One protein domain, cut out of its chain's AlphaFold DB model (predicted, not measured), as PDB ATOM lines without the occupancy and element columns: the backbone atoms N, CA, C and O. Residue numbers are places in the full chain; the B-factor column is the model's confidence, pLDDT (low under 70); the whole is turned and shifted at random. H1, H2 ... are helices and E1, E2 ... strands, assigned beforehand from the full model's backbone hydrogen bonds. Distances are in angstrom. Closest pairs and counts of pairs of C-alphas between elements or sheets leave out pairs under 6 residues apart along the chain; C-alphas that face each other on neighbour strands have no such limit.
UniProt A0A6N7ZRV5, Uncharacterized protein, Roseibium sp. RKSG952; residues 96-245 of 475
ATOM      1  N   PRO A  96      29.497  10.893 -15.051       96.69
ATOM      2  CA  PRO A  96      29.839  12.320 -14.993       96.69
ATOM      3  C   PRO A  96      28.891  13.169 -14.143       96.69
ATOM      4  O   PRO A  96      29.328  14.095 -13.459       96.69
ATOM      5  N   GLU A  97      27.612  12.796 -14.080       96.25
ATOM      6  CA  GLU A  97      26.592  13.457 -13.265       96.25
ATOM      7  C   GLU A  97      26.895  13.463 -11.754       96.25
ATOM      8  O   GLU A  97      26.263  14.199 -11.000       96.25
ATOM      9  N   LEU A  98      27.845  12.651 -11.273       96.38
ATOM     10  CA  LEU A  98      28.264  12.643  -9.866       96.38
ATOM     11  C   LEU A  98      29.121  13.857  -9.485       96.38
ATOM     12  O   LEU A  98      29.193  14.216  -8.301       96.38
ATOM     13  N   VAL A  99      29.805  14.460 -10.457       94.50
ATOM     14  CA  VAL A  99      30.822  15.502 -10.231       94.50
ATOM     15  C   VAL A  99      30.597  16.765 -11.055       94.50
ATOM     16  O   VAL A  99      31.175  17.797 -10.714       94.50
ATOM     17  N   ASP A 100      29.753  16.700 -12.082       93.00
ATOM     18  CA  ASP A 100      29.457  17.800 -12.992       93.00
ATOM     19  C   ASP A 100      27.942  18.035 -13.096       93.00
ATOM     20  O   ASP A 100      27.190  17.152 -13.511       93.00
ATOM     21  N   GLU A 101      27.501  19.239 -12.718       94.75
ATOM     22  CA  GLU A 101      26.092  19.652 -12.777       94.75
ATOM     23  C   GLU A 101      25.570  19.718 -14.221       94.75
ATOM     24  O   GLU A 101      24.384  19.494 -14.452       94.75
ATOM     25  N   GLU A 102      26.438  19.976 -15.205       95.44
ATOM     26  CA  GLU A 102      26.045  20.031 -16.620       95.44
ATOM     27  C   GLU A 102      25.717  18.643 -17.185       95.44
ATOM     28  O   GLU A 102      24.927  18.513 -18.122       95.44
ATOM     29  N   CYS A 103      26.277  17.592 -16.582       94.62
ATOM     30  CA  CYS A 103      26.039  16.204 -16.968       94.62
ATOM     31  C   CYS A 103      24.801  15.587 -16.294       94.62
ATOM     32  O   CYS A 103      24.452  14.436 -16.568       94.62
ATOM     33  N   VAL A 104      24.129  16.323 -15.405       96.00
ATOM     34  CA  VAL A 104      22.969  15.829 -14.661       96.00
ATOM     35  C   VAL A 104      21.767  15.663 -15.586       96.00
ATOM     36  O   VAL A 104      21.289  16.602 -16.220       96.00
ATOM     37  N   VAL A 105      21.224  14.447 -15.607       91.19
ATOM     38  CA  VAL A 105      20.007  14.097 -16.345       91.19
ATOM     39  C   VAL A 105      18.996  13.402 -15.436       91.19
ATOM     40  O   VAL A 105      19.336  12.876 -14.373       91.19
ATOM     41  N   SER A 106      17.736  13.364 -15.882       90.44
ATOM     42  CA  SER A 106      16.666  12.609 -15.216       90.44
ATOM     43  C   SER A 106      17.126  11.175 -14.889       90.44
ATOM     44  O   SER A 106      17.698  10.519 -15.763       90.44
ATOM     45  N   PRO A 107      16.883  10.667 -13.664       94.12
ATOM     46  CA  PRO A 107      15.944  11.181 -12.660       94.12
ATOM     47  C   PRO A 107      16.511  12.237 -11.696       94.12
ATOM     48  O   PRO A 107      15.797  12.646 -10.780       94.12
ATOM     49  N   PHE A 108      17.763  12.663 -11.862       97.31
ATOM     50  CA  PHE A 108      18.425  13.598 -10.954       97.31
ATOM     51  C   PHE A 108      18.179  15.055 -11.359       97.31
ATOM     52  O   PHE A 108      18.063  15.377 -12.541       97.31
ATOM     53  N   LYS A 109      18.114  15.939 -10.361       96.62
ATOM     54  CA  LYS A 109      18.037  17.400 -10.536       96.62
ATOM     55  C   LYS A 109      19.348  18.111 -10.222       96.62
ATOM     56  O   LYS A 109      19.482  19.283 -10.552       96.62
ATOM     57  N   SER A 110      20.271  17.434  -9.541       97.06
ATOM     58  CA  SER A 110      21.603  17.949  -9.231       97.06
ATOM     59  C   SER A 110      22.609  16.815  -9.062       97.06
ATOM     60  O   SER A 110      22.233  15.661  -8.818       97.06
ATOM     61  N   ALA A 111      23.895  17.158  -9.095       96.12
ATOM     62  CA  ALA A 111      24.965  16.218  -8.787       96.12
ATOM     63  C   ALA A 111      24.878  15.716  -7.334       96.12
ATOM     64  O   ALA A 111      25.267  14.589  -7.030       96.12
ATOM     65  N   SER A 112      24.311  16.516  -6.421       96.00
ATOM     66  CA  SER A 112      24.044  16.078  -5.043       96.00
ATOM     67  C   SER A 112      23.048  14.921  -4.997       96.00
ATOM     68  O   SER A 112      23.312  13.909  -4.349       96.00
ATOM     69  N   GLU A 113      21.946  15.007  -5.749       97.69
ATOM     70  CA  GLU A 113      20.960  13.923  -5.816       97.69
ATOM     71  C   GLU A 113      21.562  12.640  -6.413       97.69
ATOM     72  O   GLU A 113      21.309  11.542  -5.907       97.69
ATOM     73  N   ALA A 114      22.415  12.775  -7.433       98.12
ATOM     74  CA  ALA A 114      23.171  11.663  -7.998       98.12
ATOM     75  C   ALA A 114      24.097  11.012  -6.946       98.12
ATOM     76  O   ALA A 114      24.072   9.790  -6.759       98.12
ATOM     77  N   ARG A 115      24.848  11.819  -6.184       97.69
ATOM     78  CA  ARG A 115      25.732  11.345  -5.102       97.69
ATOM     79  C   ARG A 115      24.972  10.642  -3.981       97.69
ATOM     80  O   ARG A 115      25.420   9.592  -3.526       97.69
ATOM     81  N   VAL A 116      23.808  11.151  -3.575       97.94
ATOM     82  CA  VAL A 116      22.960  10.516  -2.549       97.94
ATOM     83  C   VAL A 116      22.606   9.087  -2.942       97.94
ATOM     84  O   VAL A 116      22.707   8.178  -2.117       97.94
ATOM     85  N   VAL A 117      22.222   8.870  -4.201       98.50
ATOM     86  CA  VAL A 117      21.880   7.535  -4.704       98.50
ATOM     87  C   VAL A 117      23.120   6.650  -4.794       98.50
ATOM     88  O   VAL A 117      23.099   5.528  -4.283       98.50
ATOM     89  N   PHE A 118      24.216   7.138  -5.377       98.50
ATOM     90  CA  PHE A 118      25.449   6.356  -5.492       98.50
ATOM     91  C   PHE A 118      25.990   5.931  -4.119       98.50
ATOM     92  O   PHE A 118      26.234   4.747  -3.871       98.50
ATOM     93  N   PHE A 119      26.096   6.865  -3.175       98.00
ATOM     94  CA  PHE A 119      26.605   6.582  -1.838       98.00
ATOM     95  C   PHE A 119      25.635   5.767  -0.982       98.00
ATOM     96  O   PHE A 119      26.081   4.952  -0.167       98.00
ATOM     97  N   ALA A 120      24.321   5.891  -1.188       98.31
ATOM     98  CA  ALA A 120      23.365   4.968  -0.587       98.31
ATOM     99  C   ALA A 120      23.579   3.536  -1.100       98.31
ATOM    100  O   ALA A 120      23.632   2.611  -0.285       98.31
ATOM    101  N   ALA A 121      23.770   3.337  -2.407       98.12
ATOM    102  CA  ALA A 121      24.056   2.022  -2.983       98.12
ATOM    103  C   ALA A 121      25.374   1.433  -2.443       98.12
ATOM    104  O   ALA A 121      25.392   0.298  -1.951       98.12
ATOM    105  N   LEU A 122      26.452   2.225  -2.443       97.38
ATOM    106  CA  LEU A 122      27.769   1.838  -1.920       97.38
ATOM    107  C   LEU A 122      27.713   1.467  -0.431       97.38
ATOM    108  O   LEU A 122      28.300   0.478   0.020       97.38
ATOM    109  N   SER A 123      26.951   2.230   0.352       96.38
ATOM    110  CA  SER A 123      26.794   1.970   1.777       96.38
ATOM    111  C   SER A 123      25.922   0.745   2.067       96.38
ATOM    112  O   SER A 123      26.315  -0.131   2.848       96.38
ATOM    113  N   ILE A 124      24.756   0.630   1.426       96.94
ATOM    114  CA  ILE A 124      23.783  -0.444   1.674       96.94
ATOM    115  C   ILE A 124      24.375  -1.818   1.334       96.94
ATOM    116  O   ILE A 124      24.173  -2.778   2.092       96.94
ATOM    117  N   THR A 125      25.143  -1.900   0.245       95.81
ATOM    118  CA  THR A 125      25.780  -3.135  -0.232       95.81
ATOM    119  C   THR A 125      27.036  -3.529   0.563       95.81
ATOM    120  O   THR A 125      27.438  -4.690   0.506       95.81
ATOM    121  N   SER A 126      27.588  -2.649   1.414       91.75
ATOM    122  CA  SER A 126      28.844  -2.854   2.179       91.75
ATOM    123  C   SER A 126      28.828  -3.910   3.291       91.75
ATOM    124  O   SER A 126      29.822  -4.131   3.996       91.75
ATOM    125  N   GLN A 127      27.708  -4.593   3.498       83.81
ATOM    126  CA  GLN A 127      27.535  -5.473   4.646       83.81
ATOM    127  C   GLN A 127      28.266  -6.817   4.479       83.81
ATOM    128  O   GLN A 127      27.725  -7.776   3.933       83.81
ATOM    129  N   ASN A 128      29.458  -6.919   5.081       82.44
ATOM    130  CA  ASN A 128      30.290  -8.134   5.119       82.44
ATOM    131  C   ASN A 128      30.696  -8.627   3.721       82.44
ATOM    132  O   ASN A 128      30.589  -9.815   3.409       82.44
ATOM    133  N   ILE A 129      31.136  -7.687   2.894       86.88
ATOM    134  CA  ILE A 129      31.507  -7.889   1.500       86.88
ATOM    135  C   ILE A 129      32.917  -7.343   1.246       86.88
ATOM    136  O   ILE A 129      33.380  -6.476   1.992       86.88
ATOM    137  N   LYS A 130      33.608  -7.828   0.211       88.75
ATOM    138  CA  LYS A 130      34.882  -7.239  -0.219       88.75
ATOM    139  C   LYS A 130      34.643  -5.940  -0.993       88.75
ATOM    140  O   LYS A 130      33.614  -5.792  -1.644       88.75
ATOM    141  N   VAL A 131      35.612  -5.027  -0.958       90.31
ATOM    142  CA  VAL A 131      35.477  -3.674  -1.531       90.31
ATOM    143  C   VAL A 131      35.221  -3.699  -3.045       90.31
ATOM    144  O   VAL A 131      34.263  -3.082  -3.491       90.31
ATOM    145  N   PHE A 132      35.973  -4.488  -3.820       92.81
ATOM    146  CA  PHE A 132      35.724  -4.649  -5.264       92.81
ATOM    147  C   PHE A 132      34.313  -5.173  -5.578       92.81
ATOM    148  O   PHE A 132      33.649  -4.683  -6.486       92.81
ATOM    149  N   GLU A 133      33.832  -6.160  -4.815       94.81
ATOM    150  CA  GLU A 133      32.478  -6.695  -4.999       94.81
ATOM    151  C   GLU A 133      31.412  -5.663  -4.619       94.81
ATOM    152  O   GLU A 133      30.403  -5.563  -5.310       94.81
ATOM    153  N   ASN A 134      31.641  -4.886  -3.552       96.00
ATOM    154  CA  ASN A 134      30.772  -3.776  -3.173       96.00
ATOM    155  C   ASN A 134      30.642  -2.777  -4.321       96.00
ATOM    156  O   ASN A 134      29.526  -2.553  -4.771       96.00
ATOM    157  N   VAL A 135      31.762  -2.238  -4.818       97.12
ATOM    158  CA  VAL A 135      31.751  -1.238  -5.899       97.12
ATOM    159  C   VAL A 135      30.968  -1.752  -7.099       97.12
ATOM    160  O   VAL A 135      30.103  -1.045  -7.604       97.12
ATOM    161  N   ARG A 136      31.171  -3.015  -7.492       97.12
ATOM    162  CA  ARG A 136      30.394  -3.624  -8.576       97.12
ATOM    163  C   ARG A 136      28.887  -3.620  -8.297       97.12
ATOM    164  O   ARG A 136      28.118  -3.233  -9.167       97.12
ATOM    165  N   TYR A 137      28.453  -4.038  -7.107       97.62
ATOM    166  CA  TYR A 137      27.028  -4.029  -6.747       97.62
ATOM    167  C   TYR A 137      26.457  -2.617  -6.587       97.62
ATOM    168  O   TYR A 137      25.279  -2.400  -6.856       97.62
ATOM    169  N   ALA A 138      27.271  -1.662  -6.144       98.12
ATOM    170  CA  ALA A 138      26.880  -0.271  -6.004       98.12
ATOM    171  C   ALA A 138      26.652   0.381  -7.371       98.12
ATOM    172  O   ALA A 138      25.599   0.977  -7.571       98.12
ATOM    173  N   LEU A 139      27.583   0.193  -8.313       98.25
ATOM    174  CA  LEU A 139      27.442   0.632  -9.704       98.25
ATOM    175  C   LEU A 139      26.231  -0.032 -10.368       98.25
ATOM    176  O   LEU A 139      25.421   0.647 -10.989       98.25
ATOM    177  N   GLU A 140      26.039  -1.339 -10.153       97.81
ATOM    178  CA  GLU A 140      24.855  -2.059 -10.635       97.81
ATOM    179  C   GLU A 140      23.560  -1.411 -10.117       97.81
ATOM    180  O   GLU A 140      22.675  -1.089 -10.904       97.81
ATOM    181  N   GLN A 141      23.440  -1.161  -8.810       98.44
ATOM    182  CA  GLN A 141      22.250  -0.525  -8.233       98.44
ATOM    183  C   GLN A 141      22.072   0.934  -8.663       98.44
ATOM    184  O   GLN A 141      20.937   1.367  -8.859       98.44
ATOM    185  N   TYR A 142      23.161   1.682  -8.825       98.50
ATOM    186  CA  TYR A 142      23.130   3.059  -9.309       98.50
ATOM    187  C   TYR A 142      22.588   3.134 -10.742       98.50
ATOM    188  O   TYR A 142      21.645   3.877 -11.011       98.50
ATOM    189  N   GLU A 143      23.076   2.271 -11.633       97.81
ATOM    190  CA  GLU A 143      22.578   2.150 -13.005       97.81
ATOM    191  C   GLU A 143      21.106   1.716 -13.064       97.81
ATOM    192  O   GLU A 143      20.312   2.246 -13.845       97.81
ATOM    193  N   GLN A 144      20.694   0.791 -12.194       97.94
ATOM    194  CA  GLN A 144      19.282   0.412 -12.069       97.94
ATOM    195  C   GLN A 144      18.418   1.587 -11.595       97.94
ATOM    196  O   GLN A 144      17.309   1.783 -12.101       97.94
ATOM    197  N   PHE A 145      18.933   2.407 -10.676       98.38
ATOM    198  CA  PHE A 145      18.242   3.607 -10.225       98.38
ATOM    199  C   PHE A 145      18.091   4.627 -11.354       98.38
ATOM    200  O   PHE A 145      16.987   5.128 -11.550       98.38
ATOM    201  N   LYS A 146      19.139   4.882 -12.146       97.12
ATOM    202  CA  LYS A 146      19.063   5.771 -13.320       97.12
ATOM    203  C   LYS A 146      17.963   5.354 -14.294       97.12
ATOM    204  O   LYS A 146      17.231   6.197 -14.799       97.12
ATOM    205  N   ARG A 147      17.792   4.049 -14.518       96.06
ATOM    206  CA  ARG A 147      16.786   3.510 -15.453       96.06
ATOM    207  C   ARG A 147      15.360   3.525 -14.911       96.06
ATOM    208  O   ARG A 147      14.414   3.619 -15.689       96.06
ATOM    209  N   HIS A 148      15.188   3.357 -13.602       95.25
ATOM    210  CA  HIS A 148      13.879   3.052 -13.013       95.25
ATOM    211  C   HIS A 148      13.415   4.041 -11.936       95.25
ATOM    212  O   HIS A 148      12.304   3.895 -11.427       95.25
ATOM    213  N   GLY A 149      14.252   5.005 -11.550       96.50
ATOM    214  CA  GLY A 149      14.016   5.926 -10.432       96.50
ATOM    215  C   GLY A 149      13.973   5.241  -9.061       96.50
ATOM    216  O   GLY A 149      13.431   5.797  -8.108       96.50
ATOM    217  N   ARG A 150      14.466   3.999  -8.962       97.38
ATOM    218  CA  ARG A 150      14.462   3.185  -7.738       97.38
ATOM    219  C   ARG A 150      15.539   2.109  -7.781       97.38
ATOM    220  O   ARG A 150      15.856   1.592  -8.848       97.38
ATOM    221  N   PHE A 151      16.011   1.687  -6.613       98.44
ATOM    222  CA  PHE A 151      16.818   0.475  -6.505       98.44
ATOM    223  C   PHE A 151      15.987  -0.768  -6.826       98.44
ATOM    224  O   PHE A 151      14.770  -0.801  -6.595       98.44
ATOM    225  N   VAL A 152      16.644  -1.808  -7.336       97.56
ATOM    226  CA  VAL A 152      16.004  -3.100  -7.606       97.56
ATOM    227  C   VAL A 152      16.232  -4.059  -6.448       97.56
ATOM    228  O   VAL A 152      17.262  -4.027  -5.775       97.56
ATOM    229  N   ASP A 153      15.265  -4.942  -6.229       96.56
ATOM    230  CA  ASP A 153      15.355  -5.962  -5.195       96.56
ATOM    231  C   ASP A 153      16.471  -6.950  -5.544       96.56
ATOM    232  O   ASP A 153      16.336  -7.789  -6.433       96.56
ATOM    233  N   ALA A 154      17.588  -6.846  -4.825       93.38
ATOM    234  CA  ALA A 154      18.756  -7.680  -5.038       93.38
ATOM    235  C   ALA A 154      19.323  -8.219  -3.723       93.38
ATOM    236  O   ALA A 154      19.213  -7.624  -2.648       93.38
ATOM    237  N   SER A 155      19.933  -9.396  -3.821       90.69
ATOM    238  CA  SER A 155      20.492 -10.146  -2.702       90.69
ATOM    239  C   SER A 155      21.996 -10.292  -2.886       90.69
ATOM    240  O   SER A 155      22.451 -11.173  -3.609       90.69
ATOM    241  N   TYR A 156      22.767  -9.445  -2.204       91.44
ATOM    242  CA  TYR A 156      24.224  -9.428  -2.326       91.44
ATOM    243  C   TYR A 156      24.930  -9.971  -1.084       91.44
ATOM    244  O   TYR A 156      24.642  -9.588   0.055       91.44
ATOM    245  N   GLY A 157      25.904 -10.850  -1.321       89.50
ATOM    246  CA  GLY A 157      26.846 -11.316  -0.313       89.50
ATOM    247  C   GLY A 157      26.225 -12.045   0.894       89.50
ATOM    248  O   GLY A 157      25.048 -12.415   0.913       89.50
ATOM    249  N   PRO A 158      27.017 -12.254   1.962       84.62
ATOM    250  CA  PRO A 158      26.599 -13.015   3.145       84.62
ATOM    251  C   PRO A 158      25.453 -12.383   3.950       84.62
ATOM    252  O   PRO A 158      24.864 -13.038   4.813       84.62
ATOM    253  N   LYS A 159      25.159 -11.098   3.718       87.75
ATOM    254  CA  LYS A 159      24.078 -10.343   4.365       87.75
ATOM    255  C   LYS A 159      22.972  -9.957   3.378       87.75
ATOM    256  O   LYS A 159      22.243  -9.009   3.652       87.75
ATOM    257  N   ALA A 160      22.788 -10.735   2.308       89.38
ATOM    258  CA  ALA A 160      21.799 -10.536   1.245       89.38
ATOM    259  C   ALA A 160      20.431 -10.012   1.712       89.38
ATOM    260  O   ALA A 160      19.970  -8.981   1.242       89.38
ATOM    261  N   GLN A 161      19.812 -10.662   2.701       90.88
ATOM    262  CA  GLN A 161      18.505 -10.246   3.226       90.88
ATOM    263  C   GLN A 161      18.522  -8.870   3.915       90.88
ATOM    264  O   GLN A 161      17.529  -8.153   3.904       90.88
ATOM    265  N   SER A 162      19.640  -8.496   4.542       91.06
ATOM    266  CA  SER A 162      19.819  -7.162   5.130       91.06
ATOM    267  C   SER A 162      19.971  -6.099   4.043       91.06
ATOM    268  O   SER A 162      19.378  -5.031   4.147       91.06
ATOM    269  N   VAL A 163      20.742  -6.415   2.996       95.00
ATOM    270  CA  VAL A 163      20.956  -5.542   1.837       95.00
ATOM    271  C   VAL A 163      19.632  -5.291   1.117       95.00
ATOM    272  O   VAL A 163      19.221  -4.140   1.020       95.00
ATOM    273  N   LEU A 164      18.905  -6.354   0.757       95.69
ATOM    274  CA  LEU A 164      17.576  -6.285   0.143       95.69
ATOM    275  C   LEU A 164      16.626  -5.371   0.926       95.69
ATOM    276  O   LEU A 164      16.080  -4.418   0.377       95.69
ATOM    277  N   ARG A 165      16.472  -5.613   2.235       93.81
ATOM    278  CA  ARG A 165      15.587  -4.796   3.080       93.81
ATOM    279  C   ARG A 165      15.995  -3.328   3.123       93.81
ATOM    280  O   ARG A 165      15.130  -2.472   3.249       93.81
ATOM    281  N   ASN A 166      17.289  -3.024   3.062       95.19
ATOM    282  CA  ASN A 166      17.762  -1.643   3.070       95.19
ATOM    283  C   ASN A 166      17.586  -0.955   1.707       95.19
ATOM    284  O   ASN A 166      17.239   0.221   1.700       95.19
ATOM    285  N   LEU A 167      17.723  -1.672   0.584       97.62
ATOM    286  CA  LEU A 167      17.357  -1.159  -0.746       97.62
ATOM    287  C   LEU A 167      15.854  -0.834  -0.805       97.62
ATOM    288  O   LEU A 167      15.464   0.274  -1.166       97.62
ATOM    289  N   GLN A 168      15.009  -1.756  -0.331       96.00
ATOM    290  CA  GLN A 168      13.563  -1.537  -0.201       96.00
ATOM    291  C   GLN A 168      13.243  -0.353   0.720       96.00
ATOM    292  O   GLN A 168      12.353   0.443   0.428       96.00
ATOM    293  N   ARG A 169      13.988  -0.204   1.819       94.88
ATOM    294  CA  ARG A 169      13.829   0.911   2.756       94.88
ATOM    295  C   ARG A 169      14.210   2.254   2.137       94.88
ATOM    296  O   ARG A 169      13.509   3.226   2.394       94.88
ATOM    297  N   PHE A 170      15.266   2.312   1.325       97.19
ATOM    298  CA  PHE A 170      15.618   3.516   0.568       97.19
ATOM    299  C   PHE A 170      14.474   3.909  -0.373       97.19
ATOM    300  O   PHE A 170      13.992   5.036  -0.317       97.19
ATOM    301  N   ASN A 171      13.971   2.952  -1.159       97.62
ATOM    302  CA  ASN A 171      12.854   3.180  -2.078       97.62
ATOM    303  C   ASN A 171      11.584   3.648  -1.353       97.62
ATOM    304  O   ASN A 171      10.894   4.552  -1.822       97.62
ATOM    305  N   LEU A 172      11.274   3.048  -0.201       95.69
ATOM    306  CA  LEU A 172      10.139   3.448   0.627       95.69
ATOM    307  C   LEU A 172      10.310   4.878   1.155       95.69
ATOM    308  O   LEU A 172       9.378   5.668   1.050       95.69
ATOM    309  N   ALA A 173      11.493   5.227   1.666       94.56
ATOM    310  CA  ALA A 173      11.779   6.578   2.143       94.56
ATOM    311  C   ALA A 173      11.666   7.612   1.012       94.56
ATOM    312  O   ALA A 173      11.005   8.633   1.183       94.56
ATOM    313  N   LEU A 174      12.228   7.322  -0.166       96.75
ATOM    314  CA  LEU A 174      12.104   8.183  -1.342       96.75
ATOM    315  C   LEU A 174      10.637   8.391  -1.741       96.75
ATOM    316  O   LEU A 174      10.206   9.518  -1.983       96.75
ATOM    317  N   LYS A 175       9.843   7.314  -1.752       96.12
ATOM    318  CA  LYS A 175       8.403   7.382  -2.026       96.12
ATOM    319  C   LYS A 175       7.667   8.258  -1.007       96.12
ATOM    320  O   LYS A 175       6.802   9.033  -1.405       96.12
ATOM    321  N   THR A 176       8.014   8.172   0.277       93.38
ATOM    322  CA  THR A 176       7.439   9.021   1.335       93.38
ATOM    323  C   THR A 176       7.702  10.508   1.093       93.38
ATOM    324  O   THR A 176       6.837  11.332   1.377       93.38
ATOM    325  N   PHE A 177       8.849  10.862   0.511       94.75
ATOM    326  CA  PHE A 177       9.158  12.233   0.097       94.75
ATOM    327  C   PHE A 177       8.648  12.579  -1.312       94.75
ATOM    328  O   PHE A 177       9.052  13.588  -1.880       94.75
ATOM    329  N   GLY A 178       7.748  11.775  -1.888       94.69
ATOM    330  CA  GLY A 178       7.146  12.042  -3.195       94.69
ATOM    331  C   GLY A 178       8.109  11.887  -4.373       94.69
ATOM    332  O   GLY A 178       7.882  12.487  -5.417       94.69
ATOM    333  N   GLY A 179       9.190  11.116  -4.212       95.31
ATOM    334  CA  GLY A 179      10.246  10.996  -5.222       95.31
ATOM    335  C   GLY A 179      11.275  12.129  -5.192       95.31
ATOM    336  O   GLY A 179      12.124  12.194  -6.072       95.31
ATOM    337  N   ASP A 180      11.215  13.021  -4.200       96.56
ATOM    338  CA  ASP A 180      12.138  14.147  -4.059       96.56
ATOM    339  C   ASP A 180      13.435  13.712  -3.352       96.56
ATOM    340  O   ASP A 180      13.473  13.531  -2.128       96.56
ATOM    341  N   LEU A 181      14.499  13.521  -4.140       97.75
ATOM    342  CA  LEU A 181      15.819  13.126  -3.645       97.75
ATOM    343  C   LEU A 181      16.453  14.206  -2.764       97.75
ATOM    344  O   LEU A 181      17.037  13.854  -1.743       97.75
ATOM    345  N   SER A 182      16.271  15.491  -3.072       97.00
ATOM    346  CA  SER A 182      16.750  16.599  -2.234       97.00
ATOM    347  C   SER A 182      16.111  16.586  -0.836       97.00
ATOM    348  O   SER A 182      16.783  16.781   0.179       97.00
ATOM    349  N   ARG A 183      14.804  16.301  -0.738       97.31
ATOM    350  CA  ARG A 183      14.133  16.139   0.571       97.31
ATOM    351  C   ARG A 183      14.601  14.893   1.311       97.31
ATOM    352  O   ARG A 183      14.769  14.940   2.531       97.31
ATOM    353  N   LEU A 184      14.808  13.792   0.588       97.06
ATOM    354  CA  LEU A 184      15.364  12.577   1.171       97.06
ATOM    355  C   LEU A 184      16.776  12.832   1.711       97.06
ATOM    356  O   LEU A 184      17.050  12.468   2.850       97.06
ATOM    357  N   GLU A 185      17.646  13.494   0.950       96.88
ATOM    358  CA  GLU A 185      18.989  13.898   1.375       96.88
ATOM    359  C   GLU A 185      18.939  14.723   2.660       96.88
ATOM    360  O   GLU A 185      19.564  14.356   3.659       96.88
ATOM    361  N   ALA A 186      18.125  15.783   2.671       97.00
ATOM    362  CA  ALA A 186      17.954  16.640   3.839       97.00
ATOM    363  C   ALA A 186      17.513  15.839   5.073       97.00
ATOM    364  O   ALA A 186      18.009  16.069   6.176       97.00
ATOM    365  N   PHE A 187      16.617  14.862   4.908       96.12
ATOM    366  CA  PHE A 187      16.248  13.948   5.986       96.12
ATOM    367  C   PHE A 187      17.422  13.061   6.420       96.12
ATOM    368  O   PHE A 187      17.713  12.980   7.614       96.12
ATOM    369  N   LEU A 188      18.108  12.406   5.477       96.69
ATOM    370  CA  LEU A 188      19.195  11.467   5.761       96.69
ATOM    371  C   LEU A 188      20.370  12.131   6.493       96.69
ATOM    372  O   LEU A 188      21.013  11.470   7.311       96.69
ATOM    373  N   MET A 189      20.615  13.416   6.230       96.88
ATOM    374  CA  MET A 189      21.688  14.218   6.828       96.88
ATOM    375  C   MET A 189      21.266  14.985   8.090       96.88
ATOM    376  O   MET A 189      22.117  15.499   8.811       96.88
ATOM    377  N   LYS A 190      19.969  15.071   8.406       96.62
ATOM    378  CA  LYS A 190      19.485  15.798   9.588       96.62
ATOM    379  C   LYS A 190      19.641  14.975  10.866       96.62
ATOM    380  O   LYS A 190      19.447  13.761  10.861       96.62
ATOM    381  N   ARG A 191      19.959  15.655  11.975       96.62
ATOM    382  CA  ARG A 191      20.047  15.066  13.321       96.62
ATOM    383  C   ARG A 191      18.666  14.873  13.953       96.62
ATOM    384  O   ARG A 191      17.821  15.764  13.896       96.62
ATOM    385  N   PHE A 192      18.489  13.733  14.605       96.25
ATOM    386  CA  PHE A 192      17.312  13.313  15.359       96.25
ATOM    387  C   PHE A 192      17.751  12.525  16.590       96.25
ATOM    388  O   PHE A 192      18.850  11.974  16.637       96.25
ATOM    389  N   THR A 193      16.874  12.389  17.571       96.19
ATOM    390  CA  THR A 193      16.997  11.330  18.572       96.19
ATOM    391  C   THR A 193      16.565   9.992  17.973       96.19
ATOM    392  O   THR A 193      15.674   9.911  17.121       96.19
ATOM    393  N   MET A 194      17.139   8.893  18.454       94.44
ATOM    394  CA  MET A 194      16.682   7.550  18.082       94.44
ATOM    395  C   MET A 194      15.203   7.305  18.385       94.44
ATOM    396  O   MET A 194      14.549   6.558  17.658       94.44
ATOM    397  N   GLY A 195      14.670   7.916  19.444       93.94
ATOM    398  CA  GLY A 195      13.249   7.866  19.776       93.94
ATOM    399  C   GLY A 195      12.372   8.506  18.697       93.94
ATOM    400  O   GLY A 195      11.331   7.955  18.351       93.94
ATOM    401  N   GLU A 196      12.795   9.628  18.109       94.69
ATOM    402  CA  GLU A 196      12.104  10.240  16.965       94.69
ATOM    403  C   GLU A 196      12.147   9.342  15.731       94.69
ATOM    404  O   GLU A 196      11.102   9.085  15.137       94.69
ATOM    405  N   ILE A 197      13.321   8.798  15.398       93.19
ATOM    406  CA  ILE A 197      13.478   7.879  14.264       93.19
ATOM    407  C   ILE A 197      12.583   6.642  14.419       93.19
ATOM    408  O   ILE A 197      11.917   6.251  13.463       93.19
ATOM    409  N   ARG A 198      12.522   6.045  15.618       92.00
ATOM    410  CA  ARG A 198      11.654   4.889  15.905       92.00
ATOM    411  C   ARG A 198      10.175   5.224  15.745       92.00
ATOM    412  O   ARG A 198       9.488   4.499  15.036       92.00
ATOM    413  N   ARG A 199       9.712   6.344  16.315       90.50
ATOM    414  CA  ARG A 199       8.310   6.783  16.190       90.50
ATOM    415  C   ARG A 199       7.896   6.991  14.735       90.50
ATOM    416  O   ARG A 199       6.828   6.547  14.334       90.50
ATOM    417  N   VAL A 200       8.747   7.633  13.932       86.69
ATOM    418  CA  VAL A 200       8.469   7.822  12.499       86.69
ATOM    419  C   VAL A 200       8.459   6.474  11.776       86.69
ATOM    420  O   VAL A 200       7.538   6.194  11.015       86.69
ATOM    421  N   ALA A 201       9.443   5.610  12.035       86.69
ATOM    422  CA  ALA A 201       9.563   4.306  11.387       86.69
ATOM    423  C   ALA A 201       8.401   3.349  11.707       86.69
ATOM    424  O   ALA A 201       7.967   2.608  10.822       86.69
ATOM    425  N   GLU A 202       7.860   3.397  12.928       85.69
ATOM    426  CA  GLU A 202       6.654   2.662  13.329       85.69
ATOM    427  C   GLU A 202       5.452   3.018  12.443       85.69
ATOM    428  O   GLU A 202       4.744   2.116  11.998       85.69
ATOM    429  N   GLY A 203       5.290   4.299  12.083       82.25
ATOM    430  CA  GLY A 203       4.259   4.755  11.143       82.25
ATOM    431  C   GLY A 203       4.363   4.126   9.745       82.25
ATOM    432  O   GLY A 203       3.365   4.011   9.041       82.25
ATOM    433  N   PHE A 204       5.549   3.640   9.365       82.75
ATOM    434  CA  PHE A 204       5.798   2.921   8.110       82.75
ATOM    435  C   PHE A 204       5.886   1.399   8.289       82.75
ATOM    436  O   PHE A 204       6.316   0.696   7.375       82.75
ATOM    437  N   SER A 205       5.511   0.868   9.459       82.25
ATOM    438  CA  SER A 205       5.682  -0.551   9.813       82.25
ATOM    439  C   SER A 205       7.138  -1.040   9.705       82.25
ATOM    440  O   SER A 205       7.404  -2.225   9.484       82.25
ATOM    441  N   ILE A 206       8.110  -0.137   9.868       81.44
ATOM    442  CA  ILE A 206       9.538  -0.453   9.848       81.44
ATOM    443  C   ILE A 206      10.020  -0.620  11.287       81.44
ATOM    444  O   ILE A 206      10.127   0.342  12.043       81.44
ATOM    445  N   ASN A 207      10.413  -1.839  11.651       81.31
ATOM    446  CA  ASN A 207      11.064  -2.073  12.935       81.31
ATOM    447  C   ASN A 207      12.553  -1.687  12.860       81.31
ATOM    448  O   ASN A 207      13.360  -2.376  12.224       81.31
ATOM    449  N   ILE A 208      12.915  -0.586  13.523       80.44
ATOM    450  CA  ILE A 208      14.308  -0.184  13.741       80.44
ATOM    451  C   ILE A 208      14.752  -0.708  15.107       80.44
ATOM    452  O   ILE A 208      14.266  -0.279  16.152       80.44
ATOM    453  N   GLY A 209      15.708  -1.639  15.093       76.50
ATOM    454  CA  GLY A 209      16.129  -2.368  16.288       76.50
ATOM    455  C   GLY A 209      16.680  -1.510  17.441       76.50
ATOM    456  O   GLY A 209      17.041  -0.337  17.304       76.50
ATOM    457  N   GLY A 210      16.826  -2.152  18.603       76.31
ATOM    458  CA  GLY A 210      17.330  -1.581  19.862       76.31
ATOM    459  C   GLY A 210      18.841  -1.315  19.925       76.31
ATOM    460  O   GLY A 210      19.417  -1.356  21.005       76.31
ATOM    461  N   ALA A 211      19.514  -1.122  18.786       83.44
ATOM    462  CA  ALA A 211      20.977  -1.053  18.741       83.44
ATOM    463  C   ALA A 211      21.559   0.208  19.408       83.44
ATOM    464  O   ALA A 211      22.698   0.163  19.868       83.44
ATOM    465  N   GLU A 212      20.779   1.289  19.466       91.69
ATOM    466  CA  GLU A 212      21.096   2.555  20.134       91.69
ATOM    467  C   GLU A 212      20.061   2.886  21.219       91.69
ATOM    468  O   GLU A 212      18.917   2.412  21.180       91.69
ATOM    469  N   LEU A 213      20.449   3.746  22.159       93.31
ATOM    470  CA  LEU A 213      19.572   4.283  23.202       93.31
ATOM    471  C   LEU A 213      18.574   5.283  22.606       93.31
ATOM    472  O   LEU A 213      18.867   5.898  21.590       93.31
ATOM    473  N   ASN A 214      17.392   5.436  23.211       93.00
ATOM    474  CA  ASN A 214      16.327   6.313  22.692       93.00
ATOM    475  C   ASN A 214      16.740   7.792  22.602       93.00
ATOM    476  O   ASN A 214      16.319   8.490  21.686       93.00
ATOM    477  N   ASP A 215      17.540   8.255  23.556       95.25
ATOM    478  CA  ASP A 215      18.050   9.624  23.676       95.25
ATOM    479  C   ASP A 215      19.318   9.868  22.839       95.25
ATOM    480  O   ASP A 215      19.805  10.993  22.777       95.25
ATOM    481  N   GLU A 216      19.870   8.837  22.190       95.88
ATOM    482  CA  GLU A 216      21.058   8.991  21.356       95.88
ATOM    483  C   GLU A 216      20.749   9.857  20.129       95.88
ATOM    484  O   GLU A 216      19.798   9.584  19.391       95.88
ATOM    485  N   VAL A 217      21.583  10.874  19.898       95.06
ATOM    486  CA  VAL A 217      21.507  11.730  18.711       95.06
ATOM    487  C   VAL A 217      22.181  11.032  17.531       95.06
ATOM    488  O   VAL A 217      23.352  10.659  17.587       95.06
ATOM    489  N   VAL A 218      21.426  10.872  16.452       94.88
ATOM    490  CA  VAL A 218      21.796  10.176  15.218       94.88
ATOM    491  C   VAL A 218      21.308  10.968  14.008       94.88
ATOM    492  O   VAL A 218      20.542  11.914  14.154       94.88
ATOM    493  N   HIS A 219      21.710  10.578  12.806       95.94
ATOM    494  CA  HIS A 219      21.210  11.155  11.561       95.94
ATOM    495  C   HIS A 219      20.039  10.339  11.003       95.94
ATOM    496  O   HIS A 219      19.897   9.155  11.321       95.94
ATOM    497  N   GLY A 220      19.209  10.938  10.142       95.31
ATOM    498  CA  GLY A 220      18.092  10.239   9.493       95.31
ATOM    499  C   GLY A 220      18.529   8.989   8.726       95.31
ATOM    500  O   GLY A 220      17.813   7.990   8.704       95.31
ATOM    501  N   SER A 221      19.761   8.970   8.210       95.75
ATOM    502  CA  SER A 221      20.399   7.796   7.600       95.75
ATOM    503  C   SER A 221      20.473   6.567   8.508       95.75
ATOM    504  O   SER A 221      20.612   5.446   8.012       95.75
ATOM    505  N   MET A 222      20.271   6.717   9.820       94.38
ATOM    506  CA  MET A 222      20.103   5.617  10.769       94.38
ATOM    507  C   MET A 222      18.999   4.626  10.381       94.38
ATOM    508  O   MET A 222      19.041   3.468  10.804       94.38
ATOM    509  N   ILE A 223      18.058   5.012   9.516       93.50
ATOM    510  CA  ILE A 223      17.105   4.064   8.939       93.50
ATOM    511  C   ILE A 223      17.807   2.871   8.269       93.50
ATOM    512  O   ILE A 223      17.251   1.782   8.294       93.50
ATOM    513  N   PHE A 224      19.036   2.992   7.753       93.00
ATOM    514  CA  PHE A 224      19.799   1.867   7.182       93.00
ATOM    515  C   PHE A 224      20.582   1.051   8.226       93.00
ATOM    516  O   PHE A 224      21.073  -0.044   7.935       93.00
ATOM    517  N   GLY A 225      20.659   1.553   9.458       92.12
ATOM    518  CA  GLY A 225      21.305   0.939  10.612       92.12
ATOM    519  C   GLY A 225      22.539   1.705  11.111       92.12
ATOM    520  O   GLY A 225      23.080   2.551  10.395       92.12
ATOM    521  N   PRO A 226      23.046   1.380  12.320       92.00
ATOM    522  CA  PRO A 226      24.078   2.177  12.992       92.00
ATOM    523  C   PRO A 226      25.409   2.259  12.244       92.00
ATOM    524  O   PRO A 226      26.063   3.293  12.266       92.00
ATOM    525  N   LYS A 227      25.821   1.156  11.604       90.75
ATOM    526  CA  LYS A 227      27.112   1.066  10.913       90.75
ATOM    527  C   LYS A 227      27.056   1.700   9.525       90.75
ATOM    528  O   LYS A 227      27.873   2.556   9.221       90.75
ATOM    529  N   ILE A 228      26.137   1.240   8.677       93.44
ATOM    530  CA  ILE A 228      26.115   1.644   7.265       93.44
ATOM    531  C   ILE A 228      25.387   2.978   7.072       93.44
ATOM    532  O   ILE A 228      25.818   3.802   6.284       93.44
ATOM    533  N   GLY A 229      24.323   3.230   7.832       94.62
ATOM    534  CA  GLY A 229      23.554   4.463   7.740       94.62
ATOM    535  C   GLY A 229      24.215   5.601   8.499       94.62
ATOM    536  O   GLY A 229      24.824   6.484   7.909       94.62
ATOM    537  N   ASN A 230      24.146   5.534   9.829       94.31
ATOM    538  CA  ASN A 230      24.613   6.620  10.692       94.31
ATOM    539  C   ASN A 230      26.142   6.809  10.694       94.31
ATOM    540  O   ASN A 230      26.601   7.842  11.157       94.31
ATOM    541  N   GLY A 231      26.914   5.817  10.234       93.00
ATOM    542  CA  GLY A 231      28.373   5.883  10.105       93.00
ATOM    543  C   GLY A 231      28.810   6.030   8.649       93.00
ATOM    544  O   GLY A 231      29.067   7.127   8.174       93.00
ATOM    545  N   PHE A 232      28.869   4.915   7.918       93.56
ATOM    546  CA  PHE A 232      29.529   4.868   6.614       93.56
ATOM    547  C   PHE A 232      28.891   5.786   5.557       93.56
ATOM    548  O   PHE A 232      29.613   6.500   4.876       93.56
ATOM    549  N   PHE A 233      27.559   5.833   5.449       96.44
ATOM    550  CA  PHE A 233      26.876   6.748   4.527       96.44
ATOM    551  C   PHE A 233      27.109   8.218   4.899       96.44
ATOM    552  O   PHE A 233      27.327   9.029   4.011       96.44
ATOM    553  N   GLN A 234      27.117   8.566   6.193       95.62
ATOM    554  CA  GLN A 234      27.465   9.926   6.626       95.62
ATOM    555  C   GLN A 234      28.893  10.293   6.211       95.62
ATOM    556  O   GLN A 234      29.083  11.351   5.621       95.62
ATOM    557  N   ASN A 235      29.852   9.380   6.407       92.50
ATOM    558  CA  ASN A 235      31.238   9.585   5.986       92.50
ATOM    559  C   ASN A 235      31.363   9.794   4.467       92.50
ATOM    560  O   ASN A 235      32.123  10.654   4.045       92.50
ATOM    561  N   LEU A 236      30.625   9.024   3.656       93.31
ATOM    562  CA  LEU A 236      30.609   9.179   2.195       93.31
ATOM    563  C   LEU A 236      29.999  10.519   1.753       93.31
ATOM    564  O   LEU A 236      30.439  11.094   0.769       93.31
ATOM    565  N   MET A 237      29.012  11.024   2.495       93.75
ATOM    566  CA  MET A 237      28.371  12.322   2.250       93.75
ATOM    567  C   MET A 237      29.146  13.514   2.854       93.75
ATOM    568  O   MET A 237      28.599  14.611   2.934       93.75
ATOM    569  N   GLY A 238      30.382  13.316   3.331       90.94
ATOM    570  CA  GLY A 238      31.229  14.378   3.897       90.94
ATOM    571  C   GLY A 238      30.959  14.730   5.367       90.94
ATOM    572  O   GLY A 238      31.561  15.651   5.915       90.94
ATOM    573  N   ASN A 239      30.064  14.009   6.048       92.38
ATOM    574  CA  ASN A 239      29.852  14.158   7.486       92.38
ATOM    575  C   ASN A 239      30.726  13.159   8.253       92.38
ATOM    576  O   ASN A 239      30.343  12.005   8.451       92.38
ATOM    577  N   HIS A 240      31.887  13.627   8.705       90.81
ATOM    578  CA  HIS A 240      32.919  12.809   9.349       90.81
ATOM    579  C   HIS A 240      32.829  12.764  10.890       90.81
ATOM    580  O   HIS A 240      33.657  12.127  11.550       90.81
ATOM    581  N   ASP A 241      31.819  13.414  11.481       89.69
ATOM    582  CA  ASP A 241      31.551  13.377  12.926       89.69
ATOM    583  C   ASP A 241      31.191  11.970  13.450       89.69
ATOM    584  O   ASP A 241      31.598  11.614  14.568       89.69
ATOM    585  N   PRO A 242      30.377  11.158  12.742       90.25
ATOM    586  CA  PRO A 242      29.965   9.860  13.249       90.25
ATOM    587  C   PRO A 242      31.071   8.809  13.141       90.25
ATOM    588  O   PRO A 242      31.600   8.506  12.077       90.25
ATOM    589  N   VAL A 243      31.349   8.140  14.259       90.94
ATOM    590  CA  VAL A 243      32.264   6.994  14.270       90.94
ATOM    591  C   VAL A 243      31.588   5.777  13.641       90.94
ATOM    592  O   VAL A 243      30.561   5.291  14.135       90.94
ATOM    593  N   THR A 244      32.204   5.228  12.594       90.94
ATOM    594  CA  THR A 244      31.781   3.956  11.998       90.94
ATOM    595  C   THR A 244      32.334   2.787  12.813       90.94
ATOM    596  O   THR A 244      33.467   2.351  12.632       90.94
ATOM    597  N   ILE A 245      31.514   2.249  13.719       92.88
ATOM    598  CA  ILE A 245      31.878   1.092  14.552       92.88
ATOM    599  C   ILE A 245      31.738  -0.199  13.727       92.88
ATOM    600  O   ILE A 245      30.686  -0.850  13.712       92.88
TER     601      ILE A 245
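What this domain is: This is residues 96 to 245 of the 475 residues of an uncharacterized protein of Roseibium sp. RKSG952 (UniProt A0A6N7ZRV5). Mostly crossed helices cluster round H1, with H2, H3, H4 and H7 packed on it; the short H6 lies close by. H5 and a tiny ribbon of E1 and E2 lie at the end away from H2. The printed part has 150 residues, with seven named helices and two named strands in the order H1 H2 H3 H4 E1 H5 E2 H6 H7; the sheet, E1 - E2, is antiparallel and the class is mostly helix. The whole is compact, radius of gyration of the C-alphas 14.5 A, spanning 42 by 32 by 29 A.

How they stand to each other: Start at H1, residues 111 to 125: it touches H2, residues 131 to 148, at a steep tilt of 50 degrees, closest C-alphas Leu 122 and Ala 138, 4.7 A. Its residues 120 to 125 alone touch H3, residues 157 to 176, closest C-alphas Thr 125 and Val 163, 5.8 A. Its residues 112 to 116 alone touch H4, residues 181 to 189, closest C-alphas Glu 113 and Leu 181, 5.6 A. E1, residues 191 to 193, is the antiparallel neighbour of E2, residues 217 to 219; find N 192 and O 218 2.8 A apart. H6, residues 220 to 224, touches H5, residues 194 to 203, closest C-alphas Gly 220 and Ile 197, 7.0 A. H7, residues 228 to 236, touches H1, closest C-alphas Phe 233 and Ser 123, 5.5 A. O i to N i+4 pairs are all within hydrogen-bond range in H1, H2 and H4, 14 of 16 in H3, 5 of 6 in H5, 0 of 1 in H6 and 2 of 5 in H7; for O i to N i+3, H6 has 2 of 2 and H7 3 of 6.

Where its parts are: Find C-alpha 111 at (24.965, 16.218, -8.787), where H1 begins its 21.2 A; H2 spans 25.4 A. H3, 28.2 A, has a kink of 32 degrees near residue 164. H7 ends at C-alpha 236, (30.609, 9.179, 2.195).

The domain as a whole: The printed part has no cut; the link from H5 to E2 is long. No printed residue is under 70 in pLDDT.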